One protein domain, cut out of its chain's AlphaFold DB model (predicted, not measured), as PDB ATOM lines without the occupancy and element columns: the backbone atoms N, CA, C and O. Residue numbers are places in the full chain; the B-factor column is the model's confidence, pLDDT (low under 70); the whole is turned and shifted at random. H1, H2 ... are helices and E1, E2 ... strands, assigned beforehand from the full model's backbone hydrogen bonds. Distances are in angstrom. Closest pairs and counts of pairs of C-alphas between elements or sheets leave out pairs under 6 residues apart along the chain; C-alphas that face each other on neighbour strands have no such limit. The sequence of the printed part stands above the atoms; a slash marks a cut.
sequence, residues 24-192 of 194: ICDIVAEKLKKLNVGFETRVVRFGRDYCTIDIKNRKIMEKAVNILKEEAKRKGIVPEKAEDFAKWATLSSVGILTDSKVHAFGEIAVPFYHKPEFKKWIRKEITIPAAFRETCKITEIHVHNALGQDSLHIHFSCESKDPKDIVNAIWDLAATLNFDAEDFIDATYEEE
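Overview. This is residues 24 to 192 of the 194 residues of an uncharacterized protein of Thermoprotei archaeon (UniProt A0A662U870). A long, twisted sheet of six strands has one long helix, H5, packed along one face; at one end H1 packs on the same face by the strands E1 and E2, and at the other end a helical hairpin, H2 and H3, packs on the sheet, with H3 on the opposite face. The long strands E4 and E6 and the helix H5 run along the longest axis, and the unnamed stretch of residues 114 to 129 runs back along one side from the end of E4 to the short helix H4. The printed part has 169 residues with five named helices and six named strands, in the order H1 E1 E2 H2 H3 E3 E4 H4 E5 E6 H5; the sheet's order is E1 - E2 - E3 - E4 - E6 - E5, all antiparallel, and the class is mixed, helices and strands. The whole is compact, with a radius of gyration of the C-alphas of 16.7 A, and elongated, spanning 52 by 33 by 25 A.

Along the chain. Find C-alpha 24 at (15.810, 19.399, 86.006); from there H1 runs through residues 24 to 35, 16.6 A. Next come E1, residues 40 to 45, and E2, residues 50 to 56. Then look for H2, residues 58 to 74, 24.4 A long, and H3, residues 79 to 90. E3 holds residues 92 to 98; E4, residues 102 to 113, stretches over 35.4 A from C-alpha 102 at (23.472, 16.654, 87.547). After the unnamed stretch you reach H4, residues 130 to 135, then E5, residues 136 to 146, 28.7 A, which bends by 55 degrees at residue 139. E6, residues 149 to 160, covers 34.9 A, and H5, residues 163 to 190, covers 40.9 A and ends with C-alpha 190 at (9.584, -21.814, 74.161).

Arrangement. Begin with the sheet, whose edge strands are E1 and E5. In the hairpin E1 and E2, look at N 42 and O 54, 2.9 A apart; between E2 and E3, at N 53 and O 94, 2.8 A. The hairpin E3 and E4 has N 95 and O 105 at 2.8 A, E4 and E6 have N 110 and O 152 at 2.9 A, and the hairpin E5 and E6 has N 144 and O 151 at 2.9 A. E4, H4 and E5 form a split strand-helix-strand unit, two strands running the same way with E6 between them in the sheet, and its crossover is right-handed. The sheet and its helices make three layers, a sheet with helices on both faces: H1 and H5 are on one face of the sheet and H3 is on the other. H5 is the hub: its residues 163 to 171 touch H1, where the C-alphas of Val 28 and Val 167 are closest at 6.7 A, at a steep tilt of 44 degrees, the same way. H4 touches H5 at a steep tilt of 43 degrees, opposite ways, closest at the C-alphas of Phe 132 and Ala 169, 4.4 A. H2 and H5 only just touch, with 3 pairs of C-alphas within 8 A, the closest Ile 60 and Glu 182, 6.6 A. In the helical hairpin, H2 and H3 touch, closest at the C-alphas of Val 65 and Ala 86, 5.4 A. H3 and H5 are apart. Every O i to N i+4 pair is within hydrogen-bond range in H1, H2, H3 and H5; in H4 1 of 2 is.

Size, cuts and confidence. The C-alphas farthest apart are those of Arg 74 and Ser 100, 52.9 A. The printed part has no cut. The link from E4 to H4, 16 residues, is long, and the other links are tight. The mean pLDDT of the printed part is 76.6; look for values under 70 in 42 residues, among them 112 to 126, 146 to 149 and 180 to 192.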
ATOM      1  N   ILE A  24      15.334  20.701  86.490       82.31
ATOM      2  CA  ILE A  24      15.810  19.399  86.006       82.31
ATOM      3  C   ILE A  24      14.644  18.458  85.673       82.31
ATOM      4  O   ILE A  24      14.616  17.845  84.607       82.31
ATOM      5  N   CYS A  25      13.630  18.436  86.539       83.94
ATOM      6  CA  CYS A  25      12.437  17.612  86.391       83.94
ATOM      7  C   CYS A  25      11.666  17.924  85.095       83.94
ATOM      8  O   CYS A  25      11.079  17.026  84.490       83.94
ATOM      9  N   ASP A  26      11.645  19.193  84.666       84.38
ATOM     10  CA  ASP A  26      10.986  19.613  83.422       84.38
ATOM     11  C   ASP A  26      11.752  19.135  82.188       84.38
ATOM     12  O   ASP A  26      11.144  18.676  81.220       84.38
ATOM     13  N   ILE A  27      13.085  19.223  82.231       84.50
ATOM     14  CA  ILE A  27      13.961  18.782  81.140       84.50
ATOM     15  C   ILE A  27      13.854  17.267  80.964       84.50
ATOM     16  O   ILE A  27      13.657  16.787  79.846       84.50
ATOM     17  N   VAL A  28      13.925  16.535  82.076       83.50
ATOM     18  CA  VAL A  28      13.764  15.080  82.124       83.50
ATOM     19  C   VAL A  28      12.411  14.669  81.546       83.50
ATOM     20  O   VAL A  28      12.364  13.885  80.600       83.50
ATOM     21  N   ALA A  29      11.312  15.247  82.041       83.38
ATOM     22  CA  ALA A  29       9.967  14.907  81.578       83.38
ATOM     23  C   ALA A  29       9.764  15.181  80.078       83.38
ATOM     24  O   ALA A  29       9.179  14.362  79.370       83.38
ATOM     25  N   GLU A  30      10.262  16.313  79.565       85.00
ATOM     26  CA  GLU A  30      10.164  16.614  78.134       85.00
ATOM     27  C   GLU A  30      10.957  15.615  77.290       85.00
ATOM     28  O   GLU A  30      10.485  15.174  76.238       85.00
ATOM     29  N   LYS A  31      12.170  15.269  77.728       83.94
ATOM     30  CA  LYS A  31      13.025  14.346  76.991       83.94
ATOM     31  C   LYS A  31      12.420  12.943  76.965       83.94
ATOM     32  O   LYS A  31      12.326  12.372  75.880       83.94
ATOM     33  N   LEU A  32      11.931  12.440  78.098       78.00
ATOM     34  CA  LEU A  32      11.247  11.146  78.172       78.00
ATOM     35  C   LEU A  32      10.001  11.108  77.285       78.00
ATOM     36  O   LEU A  32       9.817  10.154  76.540       78.00
ATOM     37  N   LYS A  33       9.206  12.188  77.248       79.31
ATOM     38  CA  LYS A  33       8.044  12.283  76.347       79.31
ATOM     39  C   LYS A  33       8.420  12.110  74.869       79.31
ATOM     40  O   LYS A  33       7.637  11.547  74.112       79.31
ATOM     41  N   LYS A  34       9.596  12.592  74.450       76.62
ATOM     42  CA  LYS A  34      10.100  12.426  73.071       76.62
ATOM     43  C   LYS A  34      10.642  11.025  72.807       76.62
ATOM     44  O   LYS A  34      10.601  10.576  71.669       76.62
ATOM     45  N   LEU A  35      11.168  10.378  73.841       70.06
ATOM     46  CA  LEU A  35      11.724   9.033  73.766       70.06
ATOM     47  C   LEU A  35      10.655   7.938  73.878       70.06
ATOM     48  O   LEU A  35      10.968   6.815  73.527       70.06
ATOM     49  N   ASN A  36       9.429   8.268  74.319       65.75
ATOM     50  CA  ASN A  36       8.319   7.382  74.716       65.75
ATOM     51  C   ASN A  36       7.799   6.419  73.624       65.75
ATOM     52  O   ASN A  36       6.620   6.423  73.260       65.75
ATOM     53  N   VAL A  37       8.676   5.569  73.111       62.56
ATOM     54  CA  VAL A  37       8.393   4.466  72.205       62.56
ATOM     55  C   VAL A  37       8.644   3.193  73.004       62.56
ATOM     56  O   VAL A  37       9.767   2.933  73.419       62.56
ATOM     57  N   GLY A  38       7.590   2.425  73.274       66.69
ATOM     58  CA  GLY A  38       7.690   1.111  73.928       66.69
ATOM     59  C   GLY A  38       7.785   1.100  75.462       66.69
ATOM     60  O   GLY A  38       7.567   0.046  76.054       66.69
ATOM     61  N   PHE A  39       8.018   2.242  76.119       74.56
ATOM     62  CA  PHE A  39       8.077   2.336  77.585       74.56
ATOM     63  C   PHE A  39       6.999   3.264  78.148       74.56
ATOM     64  O   PHE A  39       6.720   4.322  77.590       74.56
ATOM     65  N   GLU A  40       6.424   2.880  79.284       80.00
ATOM     66  CA  GLU A  40       5.719   3.777  80.193       80.00
ATOM     67  C   GLU A  40       6.767   4.459  81.081       80.00
ATOM     68  O   GLU A  40       7.585   3.791  81.718       80.00
ATOM     69  N   THR A  41       6.756   5.790  81.123       81.19
ATOM     70  CA  THR A  41       7.653   6.568  81.985       81.19
ATOM     71  C   THR A  41       6.849   7.437  82.941       81.19
ATOM     72  O   THR A  41       5.855   8.059  82.553       81.19
ATOM     73  N   ARG A  42       7.266   7.495  84.207       83.62
ATOM     74  CA  ARG A  42       6.652   8.362  85.219       83.62
ATOM     75  C   ARG A  42       7.727   9.198  85.887       83.62
ATOM     76  O   ARG A  42       8.703   8.665  86.388       83.62
ATOM     77  N   VAL A  43       7.520  10.512  85.929       85.25
ATOM     78  CA  VAL A  43       8.392  11.430  86.670       85.25
ATOM     79  C   VAL A  43       7.703  11.816  87.971       85.25
ATOM     80  O   VAL A  43       6.650  12.458  87.943       85.25
ATOM     81  N   VAL A  44       8.291  11.450  89.108       86.44
ATOM     82  CA  VAL A  44       7.820  11.869  90.435       86.44
ATOM     83  C   VAL A  44       8.747  12.958  90.960       86.44
ATOM     84  O   VAL A  44       9.963  12.788  91.008       86.44
ATOM     85  N   ARG A  45       8.172  14.106  91.322       86.75
ATOM     86  CA  ARG A  45       8.924  15.299  91.730       86.75
ATOM     87  C   ARG A  45       8.975  15.417  93.244       86.75
ATOM     88  O   ARG A  45       7.936  15.385  93.898       86.75
ATOM     89  N   PHE A  46      10.168  15.660  93.767       82.69
ATOM     90  CA  PHE A  46      10.434  15.888  95.180       82.69
ATOM     91  C   PHE A  46      11.126  17.247  95.334       82.69
ATOM     92  O   PHE A  46      12.317  17.356  95.609       82.69
ATOM     93  N   GLY A  47      10.362  18.316  95.099       77.62
ATOM     94  CA  GLY A  47      10.890  19.681  95.056       77.62
ATOM     95  C   GLY A  47      11.406  20.079  93.670       77.62
ATOM     96  O   GLY A  47      10.917  19.589  92.653       77.62
ATOM     97  N   ARG A  48      12.339  21.040  93.631       73.50
ATOM     98  CA  ARG A  48      12.882  21.598  92.376       73.50
ATOM     99  C   ARG A  48      14.039  20.779  91.809       73.50
ATOM    100  O   ARG A  48      14.148  20.660  90.592       73.50
ATOM    101  N   ASP A  49      14.848  20.208  92.695       82.06
ATOM    102  CA  ASP A  49      16.180  19.686  92.370       82.06
ATOM    103  C   ASP A  49      16.281  18.175  92.437       82.06
ATOM    104  O   ASP A  49      17.365  17.630  92.280       82.06
ATOM    105  N   TYR A  50      15.172  17.500  92.718       86.31
ATOM    106  CA  TYR A  50      15.142  16.058  92.812       86.31
ATOM    107  C   TYR A  50      13.867  15.521  92.169       86.31
ATOM    108  O   TYR A  50      12.747  15.926  92.499       86.31
ATOM    109  N   CYS A  51      14.045  14.586  91.247       89.25
ATOM    110  CA  CYS A  51      12.972  13.755  90.735       89.25
ATOM    111  C   CYS A  51      13.418  12.309  90.648       89.25
ATOM    112  O   CYS A  51      14.601  12.016  90.517       89.25
ATOM    113  N   THR A  52      12.446  11.414  90.651       90.12
ATOM    114  CA  THR A  52      12.646  10.029  90.242       90.12
ATOM    115  C   THR A  52      11.978   9.806  88.896       90.12
ATOM    116  O   THR A  52      10.953  10.425  88.586       90.12
ATOM    117  N   ILE A  53      12.597   8.964  88.082       87.31
ATOM    118  CA  ILE A  53      12.040   8.430  86.851       87.31
ATOM    119  C   ILE A  53      11.772   6.958  87.099       87.31
ATOM    120  O   ILE A  53      12.711   6.200  87.331       87.31
ATOM    121  N   ASP A  54      10.519   6.561  86.969       87.69
ATOM    122  CA  ASP A  54      10.173   5.160  86.818       87.69
ATOM    123  C   ASP A  54      10.111   4.844  85.325       87.69
ATOM    124  O   ASP A  54       9.441   5.551  84.560       87.69
ATOM    125  N   ILE A  55      10.819   3.798  84.907       84.12
ATOM    126  CA  ILE A  55      10.841   3.298  83.534       84.12
ATOM    127  C   ILE A  55      10.272   1.889  83.552       84.12
ATOM    128  O   ILE A  55      10.732   1.020  84.292       84.12
ATOM    129  N   LYS A  56       9.261   1.661  82.721       81.00
ATOM    130  CA  LYS A  56       8.563   0.388  82.658       81.00
ATOM    131  C   LYS A  56       8.312  -0.009  81.213       81.00
ATOM    132  O   LYS A  56       7.660   0.720  80.472       81.00
ATOM    133  N   ASN A  57       8.743  -1.204  80.823       79.50
ATOM    134  CA  ASN A  57       8.274  -1.822  79.587       79.50
ATOM    135  C   ASN A  57       6.979  -2.594  79.874       79.50
ATOM    136  O   ASN A  57       6.984  -3.615  80.564       79.50
ATOM    137  N   ARG A  58       5.848  -2.091  79.365       79.00
ATOM    138  CA  ARG A  58       4.525  -2.666  79.651       79.00
ATOM    139  C   ARG A  58       4.393  -4.100  79.141       79.00
ATOM    140  O   ARG A  58       3.881  -4.939  79.872       79.00
ATOM    141  N   LYS A  59       4.884  -4.378  77.930       79.06
ATOM    142  CA  LYS A  59       4.799  -5.702  77.295       79.06
ATOM    143  C   LYS A  59       5.562  -6.745  78.111       79.06
ATOM    144  O   LYS A  59       5.035  -7.817  78.392       79.06
ATOM    145  N   ILE A  60       6.775  -6.398  78.535       76.69
ATOM    146  CA  ILE A  60       7.620  -7.271  79.356       76.69
ATOM    147  C   ILE A  60       7.015  -7.467  80.750       76.69
ATOM    148  O   ILE A  60       6.950  -8.598  81.224       76.69
ATOM    149  N   MET A  61       6.501  -6.403  81.384       77.56
ATOM    150  CA  MET A  61       5.808  -6.525  82.671       77.56
ATOM    151  C   MET A  61       4.583  -7.441  82.558       77.56
ATOM    152  O   MET A  61       4.394  -8.303  83.408       77.56
ATOM    153  N   GLU A  62       3.740  -7.266  81.539       79.56
ATOM    154  CA  GLU A  62       2.541  -8.090  81.351       79.56
ATOM    155  C   GLU A  62       2.899  -9.571  81.153       79.56
ATOM    156  O   GLU A  62       2.290 -10.428  81.795       79.56
ATOM    157  N   LYS A  63       3.930  -9.875  80.346       77.31
ATOM    158  CA  LYS A  63       4.472 -11.238  80.201       77.31
ATOM    159  C   LYS A  63       4.938 -11.803  81.553       77.31
ATOM    160  O   LYS A  63       4.474 -12.868  81.953       77.31
ATOM    161  N   ALA A  64       5.777 -11.067  82.286       75.94
ATOM    162  CA  ALA A  64       6.293 -11.467  83.601       75.94
ATOM    163  C   ALA A  64       5.172 -11.729  84.630       75.94
ATOM    164  O   ALA A  64       5.147 -12.769  85.288       75.94
ATOM    165  N   VAL A  65       4.187 -10.826  84.725       78.00
ATOM    166  CA  VAL A  65       3.021 -10.973  85.617       78.00
ATOM    167  C   VAL A  65       2.223 -12.234  85.290       78.00
ATOM    168  O   VAL A  65       1.807 -12.941  86.208       78.00
ATOM    169  N   ASN A  66       1.978 -12.514  84.007       79.12
ATOM    170  CA  ASN A  66       1.196 -13.681  83.600       79.12
ATOM    171  C   ASN A  66       1.897 -14.984  83.991       79.12
ATOM    172  O   ASN A  66       1.268 -15.841  84.611       79.12
ATOM    173  N   ILE A  67       3.203 -15.084  83.732       74.19
ATOM    174  CA  ILE A  67       4.011 -16.240  84.133       74.19
ATOM    175  C   ILE A  67       3.964 -16.432  85.659       74.19
ATOM    176  O   ILE A  67       3.663 -17.521  86.149       74.19
ATOM    177  N   LEU A  68       4.157 -15.359  86.430       73.56
ATOM    178  CA  LEU A  68       4.098 -15.414  87.893       73.56
ATOM    179  C   LEU A  68       2.729 -15.840  88.431       73.56
ATOM    180  O   LEU A  68       2.660 -16.566  89.422       73.56
ATOM    181  N   LYS A  69       1.634 -15.413  87.795       77.00
ATOM    182  CA  LYS A  69       0.278 -15.840  88.169       77.00
ATOM    183  C   LYS A  69       0.062 -17.328  87.919       77.00
ATOM    184  O   LYS A  69      -0.552 -17.995  88.756       77.00
ATOM    185  N   GLU A  70       0.551 -17.849  86.797       78.19
ATOM    186  CA  GLU A  70       0.459 -19.274  86.473       78.19
ATOM    187  C   GLU A  70       1.261 -20.127  87.463       78.19
ATOM    188  O   GLU A  70       0.724 -21.090  88.020       78.19
ATOM    189  N   GLU A  71       2.492 -19.724  87.777       74.38
ATOM    190  CA  GLU A  71       3.341 -20.408  88.758       74.38
ATOM    191  C   GLU A  71       2.794 -20.311  90.188       74.38
ATOM    192  O   GLU A  71       2.743 -21.310  90.913       74.38
ATOM    193  N   ALA A  72       2.306 -19.136  90.600       74.44
ATOM    194  CA  ALA A  72       1.663 -18.962  91.899       74.44
ATOM    195  C   ALA A  72       0.437 -19.874  92.040       74.44
ATOM    196  O   ALA A  72       0.270 -20.519  93.077       74.44
ATOM    197  N   LYS A  73      -0.379 -20.001  90.983       77.81
ATOM    198  CA  LYS A  73      -1.520 -20.925  90.947       77.81
ATOM    199  C   LYS A  73      -1.073 -22.382  91.079       77.81
ATOM    200  O   LYS A  73      -1.674 -23.112  91.864       77.81
ATOM    201  N   ARG A  74      -0.019 -22.803  90.365       76.75
ATOM    202  CA  ARG A  74       0.550 -24.164  90.474       76.75
ATOM    203  C   ARG A  74       1.043 -24.476  91.891       76.75
ATOM    204  O   ARG A  74       0.885 -25.601  92.352       76.75
ATOM    205  N   LYS A  75       1.594 -23.482  92.594       73.50
ATOM    206  CA  LYS A  75       2.166 -23.624  93.947       73.50
ATOM    207  C   LYS A  75       1.189 -23.300  95.088       73.50
ATOM    208  O   LYS A  75       1.581 -23.371  96.250       73.50
ATOM    209  N   GLY A  76      -0.063 -22.939  94.789       76.12
ATOM    210  CA  GLY A  76      -1.070 -22.582  95.797       76.12
ATOM    211  C   GLY A  76      -0.791 -21.266  96.541       76.12
ATOM    212  O   GLY A  76      -1.189 -21.113  97.694       76.12
ATOM    213  N   ILE A  77      -0.087 -20.322  95.910       72.62
ATOM    214  CA  ILE A  77       0.289 -19.019  96.479       72.62
ATOM    215  C   ILE A  77      -0.765 -17.960  96.120       72.62
ATOM    216  O   ILE A  77      -1.326 -17.971  95.026       72.62
ATOM    217  N   VAL A  78      -1.025 -17.020  97.038       71.38
ATOM    218  CA  VAL A  78      -1.986 -15.920  96.839       71.38
ATOM    219  C   VAL A  78      -1.552 -15.025  95.659       71.38
ATOM    220  O   VAL A  78      -0.445 -14.479  95.712       71.38
ATOM    221  N   PRO A  79      -2.402 -14.817  94.631       66.38
ATOM    222  CA  PRO A  79      -2.054 -14.075  93.408       66.38
ATOM    223  C   PRO A  79      -1.551 -12.641  93.622       66.38
ATOM    224  O   PRO A  79      -0.717 -12.160  92.862       66.38
ATOM    225  N   GLU A  80      -2.012 -11.963  94.672       71.69
ATOM    226  CA  GLU A  80      -1.626 -10.580  94.994       71.69
ATOM    227  C   GLU A  80      -0.127 -10.456  95.301       71.69
ATOM    228  O   GLU A  80       0.536  -9.532  94.837       71.69
ATOM    229  N   LYS A  81       0.451 -11.448  95.996       68.19
ATOM    230  CA  LYS A  81       1.895 -11.481  96.283       68.19
ATOM    231  C   LYS A  81       2.732 -11.658  95.016       68.19
ATOM    232  O   LYS A  81       3.852 -11.159  94.945       68.19
ATOM    233  N   ALA A  82       2.192 -12.366  94.024       66.12
ATOM    234  CA  ALA A  82       2.839 -12.564  92.735       66.12
ATOM    235  C   ALA A  82       2.824 -11.272  91.900       66.12
ATOM    236  O   ALA A  82       3.831 -10.928  91.288       66.12
ATOM    237  N   GLU A  83       1.723 -10.511  91.928       71.12
ATOM    238  CA  GLU A  83       1.648  -9.202  91.265       71.12
ATOM    239  C   GLU A  83       2.588  -8.163  91.880       71.12
ATOM    240  O   GLU A  83       3.215  -7.399  91.146       71.12
ATOM    241  N   ASP A  84       2.704  -8.119  93.207       72.69
ATOM    242  CA  ASP A  84       3.601  -7.173  93.876       72.69
ATOM    243  C   ASP A  84       5.072  -7.499  93.614       72.69
ATOM    244  O   ASP A  84       5.866  -6.591  93.358       72.69
ATOM    245  N   PHE A  85       5.425  -8.787  93.569       68.56
ATOM    246  CA  PHE A  85       6.758  -9.193  93.139       68.56
ATOM    247  C   PHE A  85       7.012  -8.834  91.674       68.56
ATOM    248  O   PHE A  85       8.048  -8.256  91.367       68.56
ATOM    249  N   ALA A  86       6.058  -9.099  90.777       69.25
ATOM    250  CA  ALA A  86       6.190  -8.739  89.369       69.25
ATOM    251  C   ALA A  86       6.422  -7.233  89.190       69.25
ATOM    252  O   ALA A  86       7.249  -6.822  88.383       69.25
ATOM    253  N   LYS A  87       5.725  -6.395  89.966       72.44
ATOM    254  CA  LYS A  87       5.950  -4.945  89.972       72.44
ATOM    255  C   LYS A  87       7.358  -4.600  90.430       72.44
ATOM    256  O   LYS A  87       8.023  -3.830  89.754       72.44
ATOM    257  N   TRP A  88       7.813  -5.180  91.532       69.25
ATOM    258  CA  TRP A  88       9.135  -4.899  92.081       69.25
ATOM    259  C   TRP A  88      10.286  -5.395  91.188       69.25
ATOM    260  O   TRP A  88      11.217  -4.647  90.923       69.25
ATOM    261  N   ALA A  89      10.185  -6.604  90.639       68.19
ATOM    262  CA  ALA A  89      11.212  -7.233  89.803       68.19
ATOM    263  C   ALA A  89      11.377  -6.588  88.413       68.19
ATOM    264  O   ALA A  89      12.307  -6.909  87.679       68.19
ATOM    265  N   THR A  90      10.440  -5.725  88.013       71.12
ATOM    266  CA  THR A  90      10.406  -5.121  86.669       71.12
ATOM    267  C   THR A  90      10.461  -3.603  86.681       71.12
ATOM    268  O   THR A  90      10.593  -2.982  85.624       71.12
ATOM    269  N   LEU A  91      10.344  -2.989  87.857       78.88
ATOM    270  CA  LEU A  91      10.373  -1.547  87.984       78.88
ATOM    271  C   LEU A  91      11.819  -1.068  87.956       78.88
ATOM    272  O   LEU A  91      12.575  -1.283  88.893       78.88
ATOM    273  N   SER A  92      12.185  -0.370  86.886       86.81
ATOM    274  CA  SER A  92      13.419   0.408  86.865       86.81
ATOM    275  C   SER A  92      13.137   1.774  87.477       86.81
ATOM    276  O   SER A  92      12.204   2.453  87.038       86.81
ATOM    277  N   SER A  93      13.922   2.192  88.470       89.12
ATOM    278  CA  SER A  93      13.746   3.490  89.125       89.12
ATOM    279  C   SER A  93      15.067   4.236  89.226       89.12
ATOM    280  O   SER A  93      16.092   3.683  89.632       89.12
ATOM    281  N   VAL A  94      15.043   5.510  88.836       90.50
ATOM    282  CA  VAL A  94      16.236   6.353  88.748       90.50
ATOM    283  C   VAL A  94      15.991   7.694  89.413       90.50
ATOM    284  O   VAL A  94      15.206   8.507  88.933       90.50
ATOM    285  N   GLY A  95      16.692   7.950  90.511       91.06
ATOM    286  CA  GLY A  95      16.775   9.263  91.127       91.06
ATOM    287  C   GLY A  95      17.702  10.172  90.331       91.06
ATOM    288  O   GLY A  95      18.824   9.794  90.017       91.06
ATOM    289  N   ILE A  96      17.250  11.387  90.035       90.00
ATOM    290  CA  ILE A  96      18.047  12.457  89.440       90.00
ATOM    291  C   ILE A  96      18.019  13.639  90.388       90.00
ATOM    292  O   ILE A  96      16.947  14.184  90.660       90.00
ATOM    293  N   LEU A  97      19.196  14.038  90.861       89.31
ATOM    294  CA  LEU A  97      19.382  15.214  91.694       89.31
ATOM    295  C   LEU A  97      20.278  16.244  91.011       89.31
ATOM    296  O   LEU A  97      21.192  15.900  90.259       89.31
ATOM    297  N   THR A  98      20.026  17.514  91.293       81.44
ATOM    298  CA  THR A  98      20.868  18.622  90.848       81.44
ATOM    299  C   THR A  98      21.447  19.385  92.019       81.44
ATOM    300  O   THR A  98      20.721  19.872  92.881       81.44
ATOM    301  N   ASP A  99      22.766  19.533  91.985       77.81
ATOM    302  CA  ASP A  99      23.521  20.459  92.824       77.81
ATOM    303  C   ASP A  99      24.479  21.255  91.914       77.81
ATOM    304  O   ASP A  99      24.024  21.861  90.939       77.81
ATOM    305  N   SER A 100      25.799  21.202  92.139       74.69
ATOM    306  CA  SER A 100      26.806  21.798  91.240       74.69
ATOM    307  C   SER A 100      26.892  21.118  89.862       74.69
ATOM    308  O   SER A 100      27.377  21.714  88.896       74.69
ATOM    309  N   LYS A 101      26.408  19.875  89.773       83.50
ATOM    310  CA  LYS A 101      26.257  19.053  88.569       83.50
ATOM    311  C   LYS A 101      24.954  18.258  88.664       83.50
ATOM    312  O   LYS A 101      24.296  18.239  89.708       83.50
ATOM    313  N   VAL A 102      24.576  17.612  87.566       88.25
ATOM    314  CA  VAL A 102      23.472  16.654  87.547       88.25
ATOM    315  C   VAL A 102      24.028  15.297  87.943       88.25
ATOM    316  O   VAL A 102      24.993  14.824  87.343       88.25
ATOM    317  N   HIS A 103      23.404  14.669  88.927       92.44
ATOM    318  CA  HIS A 103      23.716  13.312  89.340       92.44
ATOM    319  C   HIS A 103      22.491  12.436  89.139       92.44
ATOM    320  O   HIS A 103      21.366  12.862  89.406       92.44
ATOM    321  N   ALA A 104      22.712  11.203  88.702       92.00
ATOM    322  CA  ALA A 104      21.671  10.189  88.690       92.00
ATOM    323  C   ALA A 104      22.152   8.913  89.359       92.00
ATOM    324  O   ALA A 104      23.325   8.564  89.268       92.00
ATOM    325  N   PHE A 105      21.246   8.225  90.032       94.12
ATOM    326  CA  PHE A 105      21.498   6.947  90.678       94.12
ATOM    327  C   PHE A 105      20.222   6.127  90.647       94.12
ATOM    328  O   PHE A 105      19.123   6.665  90.769       94.12
ATOM    329  N   GLY A 106      20.356   4.824  90.481       92.06
ATOM    330  CA  GLY A 106      19.192   3.965  90.398       92.06
ATOM    331  C   GLY A 106      19.535   2.599  89.866       92.06
ATOM    332  O   GLY A 106      20.698   2.190  89.863       92.06
ATOM    333  N   GLU A 107      18.497   1.926  89.404       90.88
ATOM    334  CA  GLU A 107      18.587   0.599  88.827       90.88
ATOM    335  C   GLU A 107      17.780   0.511  87.534       90.88
ATOM    336  O   GLU A 107      16.707   1.110  87.408       90.88
ATOM    337  N   ILE A 108      18.303  -0.258  86.580       88.12
ATOM    338  CA  ILE A 108      17.479  -0.852  85.531       88.12
ATOM    339  C   ILE A 108      17.246  -2.310  85.913       88.12
ATOM    340  O   ILE A 108      18.202  -3.078  86.045       88.12
ATOM    341  N   ALA A 109      15.975  -2.656  86.093       84.50
ATOM    342  CA  ALA A 109      15.511  -3.995  86.412       84.50
ATOM    343  C   ALA A 109      14.942  -4.659  85.158       84.50
ATOM    344  O   ALA A 109      14.182  -4.051  84.397       84.50
ATOM    345  N   VAL A 110      15.323  -5.913  84.947       79.81
ATOM    346  CA  VAL A 110      14.990  -6.676  83.751       79.81
ATOM    347  C   VAL A 110      14.526  -8.063  84.175       79.81
ATOM    348  O   VAL A 110      15.356  -8.859  84.625       79.81
ATOM    349  N   PRO A 111      13.228  -8.387  84.063       74.00
ATOM    350  CA  PRO A 111      12.765  -9.729  84.372       74.00
ATOM    351  C   PRO A 111      13.216 -10.718  83.301       74.00
ATOM    352  O   PRO A 111      13.284 -10.391  82.117       74.00
ATOM    353  N   PHE A 112      13.435 -11.954  83.721       69.94
ATOM    354  CA  PHE A 112      13.534 -13.104  82.839       69.94
ATOM    355  C   PHE A 112      12.933 -14.340  83.514       69.94
ATOM    356  O   PHE A 112      12.770 -14.401  84.734       69.94
ATOM    357  N   TYR A 113      12.547 -15.328  82.712       62.56
ATOM    358  CA  TYR A 113      11.950 -16.551  83.234       62.56
ATOM    359  C   TYR A 113      13.023 -17.524  83.755       62.56
ATOM    360  O   TYR A 113      14.087 -17.651  83.147       62.56
ATOM    361  N   HIS A 114      12.758 -18.200  84.884       58.31
ATOM    362  CA  HIS A 114      13.704 -19.120  85.526       58.31
ATOM    363  C   HIS A 114      13.046 -20.441  85.962       58.31
ATOM    364  O   HIS A 114      12.187 -20.469  86.843       58.31
ATOM    365  N   LYS A 115      13.546 -21.577  85.449       53.28
ATOM    366  CA  LYS A 115      13.304 -22.899  86.060       53.28
ATOM    367  C   LYS A 115      14.178 -23.061  87.308       53.28
ATOM    368  O   LYS A 115      15.357 -22.737  87.220       53.28
ATOM    369  N   PRO A 116      13.694 -23.678  88.406       46.16
ATOM    370  CA  PRO A 116      14.458 -23.884  89.650       46.16
ATOM    371  C   PRO A 116      15.779 -24.670  89.496       46.16
ATOM    372  O   PRO A 116      16.542 -24.793  90.449       46.16
ATOM    373  N   GLU A 117      16.059 -25.199  88.305       41.03
ATOM    374  CA  GLU A 117      17.241 -25.992  87.962       41.03
ATOM    375  C   GLU A 117      18.305 -25.186  87.193       41.03
ATOM    376  O   GLU A 117      19.344 -25.732  86.804       41.03
ATOM    377  N   PHE A 118      18.081 -23.885  86.960       44.78
ATOM    378  CA  PHE A 118      19.008 -23.076  86.180       44.78
ATOM    379  C   PHE A 118      20.300 -22.821  86.962       44.78
ATOM    380  O   PHE A 118      20.409 -21.982  87.862       44.78
ATOM    381  N   LYS A 119      21.323 -23.571  86.555       41.12
ATOM    382  CA  LYS A 119      22.733 -23.274  86.772       41.12
ATOM    383  C   LYS A 119      22.974 -21.800  86.458       41.12
ATOM    384  O   LYS A 119      22.751 -21.370  85.332       41.12
ATOM    385  N   LYS A 120      23.450 -21.069  87.475       41.19
ATOM    386  CA  LYS A 120      24.185 -19.795  87.406       41.19
ATOM    387  C   LYS A 120      24.447 -19.360  85.967       41.19
ATOM    388  O   LYS A 120      25.266 -19.983  85.305       41.19
ATOM    389  N   TRP A 121      23.783 -18.294  85.543       44.88
ATOM    390  CA  TRP A 121      24.098 -17.455  84.390       44.88
ATOM    391  C   TRP A 121      25.540 -17.653  83.869       44.88
ATOM    392  O   TRP A 121      26.490 -17.036  84.361       44.88
ATOM    393  N   ILE A 122      25.741 -18.559  82.905       43.44
ATOM    394  CA  ILE A 122      27.034 -18.706  82.229       43.44
ATOM    395  C   ILE A 122      26.980 -17.822  80.986       43.44
ATOM    396  O   ILE A 122      26.666 -18.273  79.894       43.44
ATOM    397  N   ARG A 123      27.287 -16.539  81.208       45.97
ATOM    398  CA  ARG A 123      27.845 -15.584  80.238       45.97
ATOM    399  C   ARG A 123      27.146 -15.528  78.868       45.97
ATOM    400  O   ARG A 123      27.716 -15.953  77.867       45.97
ATOM    401  N   LYS A 124      25.997 -14.853  78.792       49.78
ATOM    402  CA  LYS A 124      25.764 -13.967  77.639       49.78
ATOM    403  C   LYS A 124      26.310 -12.600  78.046       49.78
ATOM    404  O   LYS A 124      25.996 -12.113  79.130       49.78
ATOM    405  N   GLU A 125      27.229 -12.043  77.265       60.91
ATOM    406  CA  GLU A 125      27.812 -10.737  77.573       60.91
ATOM    407  C   GLU A 125      26.723  -9.671  77.427       60.91
ATOM    408  O   GLU A 125      26.194  -9.469  76.335       60.91
ATOM    409  N   ILE A 126      26.361  -8.998  78.522       66.19
ATOM    410  CA  ILE A 126      25.491  -7.827  78.429       66.19
ATOM    411  C   ILE A 126      26.281  -6.714  77.768       66.19
ATOM    412  O   ILE A 126      27.313  -6.261  78.276       66.19
ATOM    413  N   THR A 127      25.755  -6.230  76.651       73.69
ATOM    414  CA  THR A 127      26.350  -5.092  75.968       73.69
ATOM    415  C   THR A 127      25.902  -3.814  76.655       73.69
ATOM    416  O   THR A 127      24.815  -3.304  76.426       73.69
ATOM    417  N   ILE A 128      26.770  -3.266  77.503       80.94
ATOM    418  CA  ILE A 128      26.565  -1.922  78.052       80.94
ATOM    419  C   ILE A 128      26.892  -0.894  76.957       80.94
ATOM    420  O   ILE A 128      28.056  -0.884  76.526       80.94
ATOM    421  N   PRO A 129      25.943  -0.031  76.533       84.19
ATOM    422  CA  PRO A 129      26.161   0.945  75.465       84.19
ATOM    423  C   PRO A 129      27.350   1.872  75.743       84.19
ATOM    424  O   PRO A 129      27.568   2.288  76.881       84.19
ATOM    425  N   ALA A 130      28.118   2.233  74.709       83.00
ATOM    426  CA  ALA A 130      29.280   3.117  74.863       83.00
ATOM    427  C   ALA A 130      28.892   4.483  75.458       83.00
ATOM    428  O   ALA A 130      29.511   4.922  76.424       83.00
ATOM    429  N   ALA A 131      27.796   5.077  74.970       76.44
ATOM    430  CA  ALA A 131      27.245   6.332  75.485       76.44
ATOM    431  C   ALA A 131      26.916   6.265  76.989       76.44
ATOM    432  O   ALA A 131      27.120   7.235  77.722       76.44
ATOM    433  N   PHE A 132      26.472   5.099  77.477       86.31
ATOM    434  CA  PHE A 132      26.263   4.887  78.907       86.31
ATOM    435  C   PHE A 132      27.585   4.924  79.677       86.31
ATOM    436  O   PHE A 132      27.677   5.605  80.691       86.31
ATOM    437  N   ARG A 133      28.630   4.243  79.191       85.75
ATOM    438  CA  ARG A 133      29.940   4.166  79.873       85.75
ATOM    439  C   ARG A 133      30.657   5.512  79.969       85.75
ATOM    440  O   ARG A 133      31.471   5.697  80.865       85.75
ATOM    441  N   GLU A 134      30.375   6.430  79.051       87.50
ATOM    442  CA  GLU A 134      30.947   7.781  79.065       87.50
ATOM    443  C   GLU A 134      30.345   8.665  80.167       87.50
ATOM    444  O   GLU A 134      31.026   9.552  80.680       87.50
ATOM    445  N   THR A 135      29.091   8.411  80.554       89.81
ATOM    446  CA  THR A 135      28.333   9.263  81.493       89.81
ATOM    447  C   THR A 135      28.098   8.594  82.852       89.81
ATOM    448  O   THR A 135      27.887   9.265  83.867       89.81
ATOM    449  N   CYS A 136      28.115   7.265  82.885       92.88
ATOM    450  CA  CYS A 136      27.667   6.455  84.005       92.88
ATOM    451  C   CYS A 136      28.664   5.346  84.344       92.88
ATOM    452  O   CYS A 136      29.364   4.793  83.496       92.88
ATOM    453  N   LYS A 137      28.666   4.971  85.620       92.38
ATOM    454  CA  LYS A 137      29.408   3.844  86.170       92.38
ATOM    455  C   LYS A 137      28.427   2.830  86.741       92.38
ATOM    456  O   LYS A 137      27.532   3.196  87.498       92.38
ATOM    457  N   ILE A 138      28.647   1.556  86.428       90.38
ATOM    458  CA  ILE A 138      27.956   0.446  87.088       90.38
ATOM    459  C   ILE A 138      28.535   0.282  88.490       90.38
ATOM    460  O   ILE A 138      29.753   0.168  88.659       90.38
ATOM    461  N   THR A 139      27.664   0.294  89.492       91.12
ATOM    462  CA  THR A 139      28.041   0.145  90.901       91.12
ATOM    463  C   THR A 139      27.854  -1.284  91.384       91.12
ATOM    464  O   THR A 139      28.661  -1.758  92.177       91.12
ATOM    465  N   GLU A 140      26.827  -1.971  90.883       86.62
ATOM    466  CA  GLU A 140      26.480  -3.337  91.265       86.62
ATOM    467  C   GLU A 140      25.666  -4.006  90.152       86.62
ATOM    468  O   GLU A 140      24.924  -3.347  89.422       86.62
ATOM    469  N   ILE A 141      25.837  -5.320  90.012       83.38
ATOM    470  CA  ILE A 141      24.984  -6.173  89.187       83.38
ATOM    471  C   ILE A 141      24.619  -7.380  90.036       83.38
ATOM    472  O   ILE A 141      25.510  -8.121  90.464       83.38
ATOM    473  N   HIS A 142      23.327  -7.612  90.233       78.31
ATOM    474  CA  HIS A 142      22.840  -8.796  90.928       78.31
ATOM    475  C   HIS A 142      21.546  -9.313  90.322       78.31
ATOM    476  O   HIS A 142      20.923  -8.681  89.472       78.31
ATOM    477  N   VAL A 143      21.168 -10.511  90.756       78.25
ATOM    478  CA  VAL A 143      19.933 -11.167  90.347       78.25
ATOM    479  C   VAL A 143      19.059 -11.329  91.578       78.25
ATOM    480  O   VAL A 143      19.518 -11.829  92.608       78.25
ATOM    481  N   HIS A 144      17.805 -10.914  91.473       76.12
ATOM    482  CA  HIS A 144      16.774 -11.302  92.419       76.12
ATOM    483  C   HIS A 144      16.047 -12.531  91.897       76.12
ATOM    484  O   HIS A 144      15.777 -12.629  90.709       76.12
ATOM    485  N   ASN A 145      15.720 -13.449  92.801       72.38
ATOM    486  CA  ASN A 145      14.900 -14.619  92.519       72.38
ATOM    487  C   ASN A 145      13.691 -14.569  93.446       72.38
ATOM    488  O   ASN A 145      13.855 -14.487  94.668       72.38
ATOM    489  N   ALA A 146      12.486 -14.652  92.890       64.62
ATOM    490  CA  ALA A 146      11.343 -15.067  93.684       64.62
ATOM    491  C   ALA A 146      10.331 -15.845  92.856       64.62
ATOM    492  O   ALA A 146      10.023 -15.520  91.713       64.62
ATOM    493  N   LEU A 147       9.762 -16.869  93.490       61.00
ATOM    494  CA  LEU A 147       8.623 -17.632  92.979       61.00
ATOM    495  C   LEU A 147       8.815 -18.277  91.589       61.00
ATOM    496  O   LEU A 147       7.836 -18.754  91.026       61.00
ATOM    497  N   GLY A 148      10.049 -18.412  91.090       55.31
ATOM    498  CA  GLY A 148      10.336 -18.943  89.746       55.31
ATOM    499  C   GLY A 148      10.501 -17.867  88.666       55.31
ATOM    500  O   GLY A 148      10.603 -18.189  87.489       55.31
ATOM    501  N   GLN A 149      10.548 -16.592  89.047       63.59
ATOM    502  CA  GLN A 149      11.013 -15.524  88.173       63.59
ATOM    503  C   GLN A 149      12.309 -14.952  88.734       63.59
ATOM    504  O   GLN A 149      12.412 -14.660  89.931       63.59
ATOM    505  N   ASP A 150      13.270 -14.761  87.841       74.88
ATOM    506  CA  ASP A 150      14.471 -14.005  88.131       74.88
ATOM    507  C   ASP A 150      14.353 -12.595  87.544       74.88
ATOM    508  O   ASP A 150      13.661 -12.348  86.553       74.88
ATOM    509  N   SER A 151      15.057 -11.648  88.139       77.69
ATOM    510  CA  SER A 151      15.292 -10.349  87.528       77.69
ATOM    511  C   SER A 151      16.741  -9.952  87.694       77.69
ATOM    512  O   SER A 151      17.324 -10.081  88.770       77.69
ATOM    513  N   LEU A 152      17.334  -9.457  86.614       80.25
ATOM    514  CA  LEU A 152      18.648  -8.844  86.641       80.25
ATOM    515  C   LEU A 152      18.486  -7.371  86.989       80.25
ATOM    516  O   LEU A 152      17.705  -6.665  86.354       80.25
ATOM    517  N   HIS A 153      19.263  -6.912  87.959       86.12
ATOM    518  CA  HIS A 153      19.299  -5.524  88.380       86.12
ATOM    519  C   HIS A 153      20.693  -4.969  88.110       86.12
ATOM    520  O   HIS A 153      21.697  -5.503  88.586       86.12
ATOM    521  N   ILE A 154      20.755  -3.907  87.306       87.25
ATOM    522  CA  ILE A 154      21.985  -3.155  87.058       87.25
ATOM    523  C   ILE A 154      21.875  -1.831  87.791       87.25
ATOM    524  O   ILE A 154      21.130  -0.943  87.371       87.25
ATOM    525  N   HIS A 155      22.650  -1.698  88.861       91.81
ATOM    526  CA  HIS A 155      22.758  -0.471  89.631       91.81
ATOM    527  C   HIS A 155      23.844   0.417  89.050       91.81
ATOM    528  O   HIS A 155      24.919  -0.045  88.645       91.81
ATOM    529  N   PHE A 156      23.577   1.715  89.039       93.75
ATOM    530  CA  PHE A 156      24.497   2.673  88.461       93.75
ATOM    531  C   PHE A 156      24.453   4.032  89.142       93.75
ATOM    532  O   PHE A 156      23.496   4.408  89.819       93.75
ATOM    533  N   SER A 157      25.511   4.791  88.882       94.94
ATOM    534  CA  SER A 157      25.629   6.206  89.204       94.94
ATOM    535  C   SER A 157      26.143   6.966  87.984       94.94
ATOM    536  O   SER A 157      27.116   6.530  87.366       94.94
ATOM    537  N   CYS A 158      25.545   8.105  87.667       94.19
ATOM    538  CA  CYS A 158      25.939   8.981  86.570       94.19
ATOM    539  C   CYS A 158      26.225  10.389  87.078       94.19
ATOM    540  O   CYS A 158      25.621  10.845  88.052       94.19
ATOM    541  N   GLU A 159      27.086  11.106  86.366       93.25
ATOM    542  CA  GLU A 159      27.349  12.521  86.608       93.25
ATOM    543  C   GLU A 159      27.520  13.243  85.268       93.25
ATOM    544  O   GLU A 159      28.319  12.824  84.434       93.25
ATOM    545  N   SER A 160      26.792  14.341  85.054       90.69
ATOM    546  CA  SER A 160      26.991  15.211  83.887       90.69
ATOM    547  C   SER A 160      26.702  16.677  84.209       90.69
ATOM    548  O   SER A 160      26.009  17.020  85.169       90.69
ATOM    549  N   LYS A 161      27.244  17.571  83.379       87.81
ATOM    550  CA  LYS A 161      26.864  18.988  83.348       87.81
ATOM    551  C   LYS A 161      25.568  19.219  82.563       87.81
ATOM    552  O   LYS A 161      24.847  20.157  82.895       87.81
ATOM    553  N   ASP A 162      25.278  18.397  81.548       85.94
ATOM    554  CA  ASP A 162      24.026  18.461  80.787       85.94
ATOM    555  C   ASP A 162      23.090  17.325  81.236       85.94
ATOM    556  O   ASP A 162      23.417  16.143  81.088       85.94
ATOM    557  N   PRO A 163      21.898  17.640  81.764       80.88
ATOM    558  CA  PRO A 163      20.933  16.615  82.147       80.88
ATOM    559  C   PRO A 163      20.475  15.707  81.005       80.88
ATOM    560  O   PRO A 163      19.992  14.602  81.254       80.88
ATOM    561  N   LYS A 164      20.611  16.143  79.749       84.44
ATOM    562  CA  LYS A 164      20.265  15.322  78.586       84.44
ATOM    563  C   LYS A 164      21.183  14.119  78.431       84.44
ATOM    564  O   LYS A 164      20.689  13.084  77.996       84.44
ATOM    565  N   ASP A 165      22.459  14.240  78.790       87.94
ATOM    566  CA  ASP A 165      23.423  13.139  78.680       87.94
ATOM    567  C   ASP A 165      23.004  11.988  79.590       87.94
ATOM    568  O   ASP A 165      22.922  10.844  79.158       87.94
ATOM    569  N   ILE A 166      22.619  12.323  80.824       87.94
ATOM    570  CA  ILE A 166      22.103  11.367  81.803       87.94
ATOM    571  C   ILE A 166      20.835  10.688  81.288       87.94
ATOM    572  O   ILE A 166      20.748   9.463  81.310       87.94
ATOM    573  N   VAL A 167      19.859  11.456  80.791       84.12
ATOM    574  CA  VAL A 167      18.602  10.871  80.297       84.12
ATOM    575  C   VAL A 167      18.839   9.982  79.074       84.12
ATOM    576  O   VAL A 167      18.225   8.924  78.986       84.12
ATOM    577  N   ASN A 168      19.723  10.377  78.149       87.50
ATOM    578  CA  ASN A 168      20.083   9.550  76.995       87.50
ATOM    579  C   ASN A 168      20.776   8.258  77.440       87.50
ATOM    580  O   ASN A 168      20.358   7.188  77.026       87.50
ATOM    581  N   ALA A 169      21.774   8.348  78.324       88.62
ATOM    582  CA  ALA A 169      22.494   7.185  78.829       88.62
ATOM    583  C   ALA A 169      21.547   6.183  79.510       88.62
ATOM    584  O   ALA A 169      21.551   5.002  79.167       88.62
ATOM    585  N   ILE A 170      20.701   6.655  80.435       87.38
ATOM    586  CA  ILE A 170      19.709   5.817  81.128       87.38
ATOM    587  C   ILE A 170      18.757   5.166  80.121       87.38
ATOM    588  O   ILE A 170      18.469   3.976  80.231       87.38
ATOM    589  N   TRP A 171      18.267   5.939  79.148       85.69
ATOM    590  CA  TRP A 171      17.352   5.428  78.134       85.69
ATOM    591  C   TRP A 171      18.005   4.374  77.242       85.69
ATOM    592  O   TRP A 171      17.405   3.328  77.023       85.69
ATOM    593  N   ASP A 172      19.224   4.618  76.765       86.75
ATOM    594  CA  ASP A 172      19.957   3.686  75.908       86.75
ATOM    595  C   ASP A 172      20.209   2.365  76.641       86.75
ATOM    596  O   ASP A 172      19.965   1.299  76.080       86.75
ATOM    597  N   LEU A 173      20.611   2.419  77.918       86.44
ATOM    598  CA  LEU A 173      20.753   1.215  78.736       86.44
ATOM    599  C   LEU A 173      19.413   0.485  78.898       86.44
ATOM    600  O   LEU A 173      19.350  -0.722  78.680       86.44
ATOM    601  N   ALA A 174      18.342   1.199  79.259       84.19
ATOM    602  CA  ALA A 174      17.024   0.597  79.449       84.19
ATOM    603  C   ALA A 174      16.494  -0.043  78.158       84.19
ATOM    604  O   ALA A 174      15.971  -1.155  78.204       84.19
ATOM    605  N   ALA A 175      16.667   0.630  77.019       80.88
ATOM    606  CA  ALA A 175      16.292   0.134  75.705       80.88
ATOM    607  C   ALA A 175      17.064  -1.140  75.359       80.88
ATOM    608  O   ALA A 175      16.432  -2.161  75.109       80.88
ATOM    609  N   THR A 176      18.402  -1.112  75.410       80.44
ATOM    610  CA  THR A 176      19.239  -2.288  75.126       80.44
ATOM    611  C   THR A 176      18.846  -3.473  75.996       80.44
ATOM    612  O   THR A 176      18.550  -4.544  75.479       80.44
ATOM    613  N   LEU A 177      18.749  -3.264  77.309       78.00
ATOM    614  CA  LEU A 177      18.444  -4.342  78.237       78.00
ATOM    615  C   LEU A 177      17.038  -4.918  78.058       78.00
ATOM    616  O   LEU A 177      16.868  -6.125  78.159       78.00
ATOM    617  N   ASN A 178      16.026  -4.085  77.801       73.81
ATOM    618  CA  ASN A 178      14.658  -4.576  77.621       73.81
ATOM    619  C   ASN A 178      14.446  -5.221  76.242       73.81
ATOM    620  O   ASN A 178      13.668  -6.164  76.156       73.81
ATOM    621  N   PHE A 179      15.125  -4.766  75.183       70.94
ATOM    622  CA  PHE A 179      15.115  -5.485  73.903       70.94
ATOM    623  C   PHE A 179      15.764  -6.866  74.051       70.94
ATOM    624  O   PHE A 179      15.147  -7.860  73.681       70.94
ATOM    625  N   ASP A 180      16.932  -6.940  74.697       68.56
ATOM    626  CA  ASP A 180      17.605  -8.215  74.975       68.56
ATOM    627  C   ASP A 180      16.748  -9.140  75.862       68.56
ATOM    628  O   ASP A 180      16.773 -10.361  75.706       68.56
ATOM    629  N   ALA A 181      15.974  -8.572  76.792       66.25
ATOM    630  CA  ALA A 181      15.099  -9.322  77.689       66.25
ATOM    631  C   ALA A 181      13.896  -9.948  76.995       66.25
ATOM    632  O   ALA A 181      13.487 -11.043  77.371       66.25
ATOM    633  N   GLU A 182      13.310  -9.263  76.011       64.62
ATOM    634  CA  GLU A 182      12.174  -9.799  75.267       64.62
ATOM    635  C   GLU A 182      12.569 -11.067  74.503       64.62
ATOM    636  O   GLU A 182      11.915 -12.099  74.667       64.62
ATOM    637  N   ASP A 183      13.682 -11.014  73.769       64.50
ATOM    638  CA  ASP A 183      14.236 -12.175  73.066       64.50
ATOM    639  C   ASP A 183      14.585 -13.311  74.039       64.50
ATOM    640  O   ASP A 183      14.433 -14.493  73.727       64.50
ATOM    641  N   PHE A 184      15.053 -12.965  75.240       62.50
ATOM    642  CA  PHE A 184      15.462 -13.943  76.242       62.50
ATOM    643  C   PHE A 184      14.280 -14.623  76.942       62.50
ATOM    644  O   PHE A 184      14.310 -15.838  77.146       62.50
ATOM    645  N   ILE A 185      13.231 -13.871  77.294       62.25
ATOM    646  CA  ILE A 185      11.991 -14.434  77.844       62.25
ATOM    647  C   ILE A 185      11.379 -15.403  76.833       62.25
ATOM    648  O   ILE A 185      11.015 -16.513  77.211       62.25
ATOM    649  N   ASP A 186      11.311 -15.017  75.559       62.47
ATOM    650  CA  ASP A 186      10.688 -15.849  74.531       62.47
ATOM    651  C   ASP A 186      11.515 -17.122  74.262       62.47
ATOM    652  O   ASP A 186      10.951 -18.214  74.206       62.47
ATOM    653  N   ALA A 187      12.850 -17.022  74.202       60.50
ATOM    654  CA  ALA A 187      13.726 -18.187  74.043       60.50
ATOM    655  C   ALA A 187      13.624 -19.172  75.221       60.50
ATOM    656  O   ALA A 187      13.456 -20.372  75.017       60.50
ATOM    657  N   THR A 188      13.678 -18.670  76.458       58.00
ATOM    658  CA  THR A 188      13.624 -19.521  77.662       58.00
ATOM    659  C   THR A 188      12.243 -20.125  77.919       58.00
ATOM    660  O   THR A 188      12.154 -21.182  78.543       58.00
ATOM    661  N   TYR A 189      11.173 -19.484  77.443       58.38
ATOM    662  CA  TYR A 189       9.805 -19.985  77.568       58.38
ATOM    663  C   TYR A 189       9.437 -21.014  76.483       58.38
ATOM    664  O   TYR A 189       8.757 -21.993  76.778       58.38
ATOM    665  N   GLU A 190       9.873 -20.838  75.230       57.66
ATOM    666  CA  GLU A 190       9.584 -21.814  74.161       57.66
ATOM    667  C   GLU A 190      10.390 -23.114  74.317       57.66
ATOM    668  O   GLU A 190       9.824 -24.188  74.129       57.66
ATOM    669  N   GLU A 191      11.648 -23.052  74.777       54.75
ATOM    670  CA  GLU A 191      12.441 -24.243  75.157       54.75
ATOM    671  C   GLU A 191      11.794 -25.069  76.291       54.75
ATOM    672  O   GLU A 191      12.198 -26.198  76.554       54.75
ATOM    673  N   GLU A 192      10.800 -24.523  77.000       51.12
ATOM    674  CA  GLU A 192      10.052 -25.235  78.039       51.12
ATOM    675  C   GLU A 192       8.823 -25.993  77.510       51.12
ATOM    676  O   GLU A 192       8.342 -26.900  78.194       51.12
TER     677      GLU A 192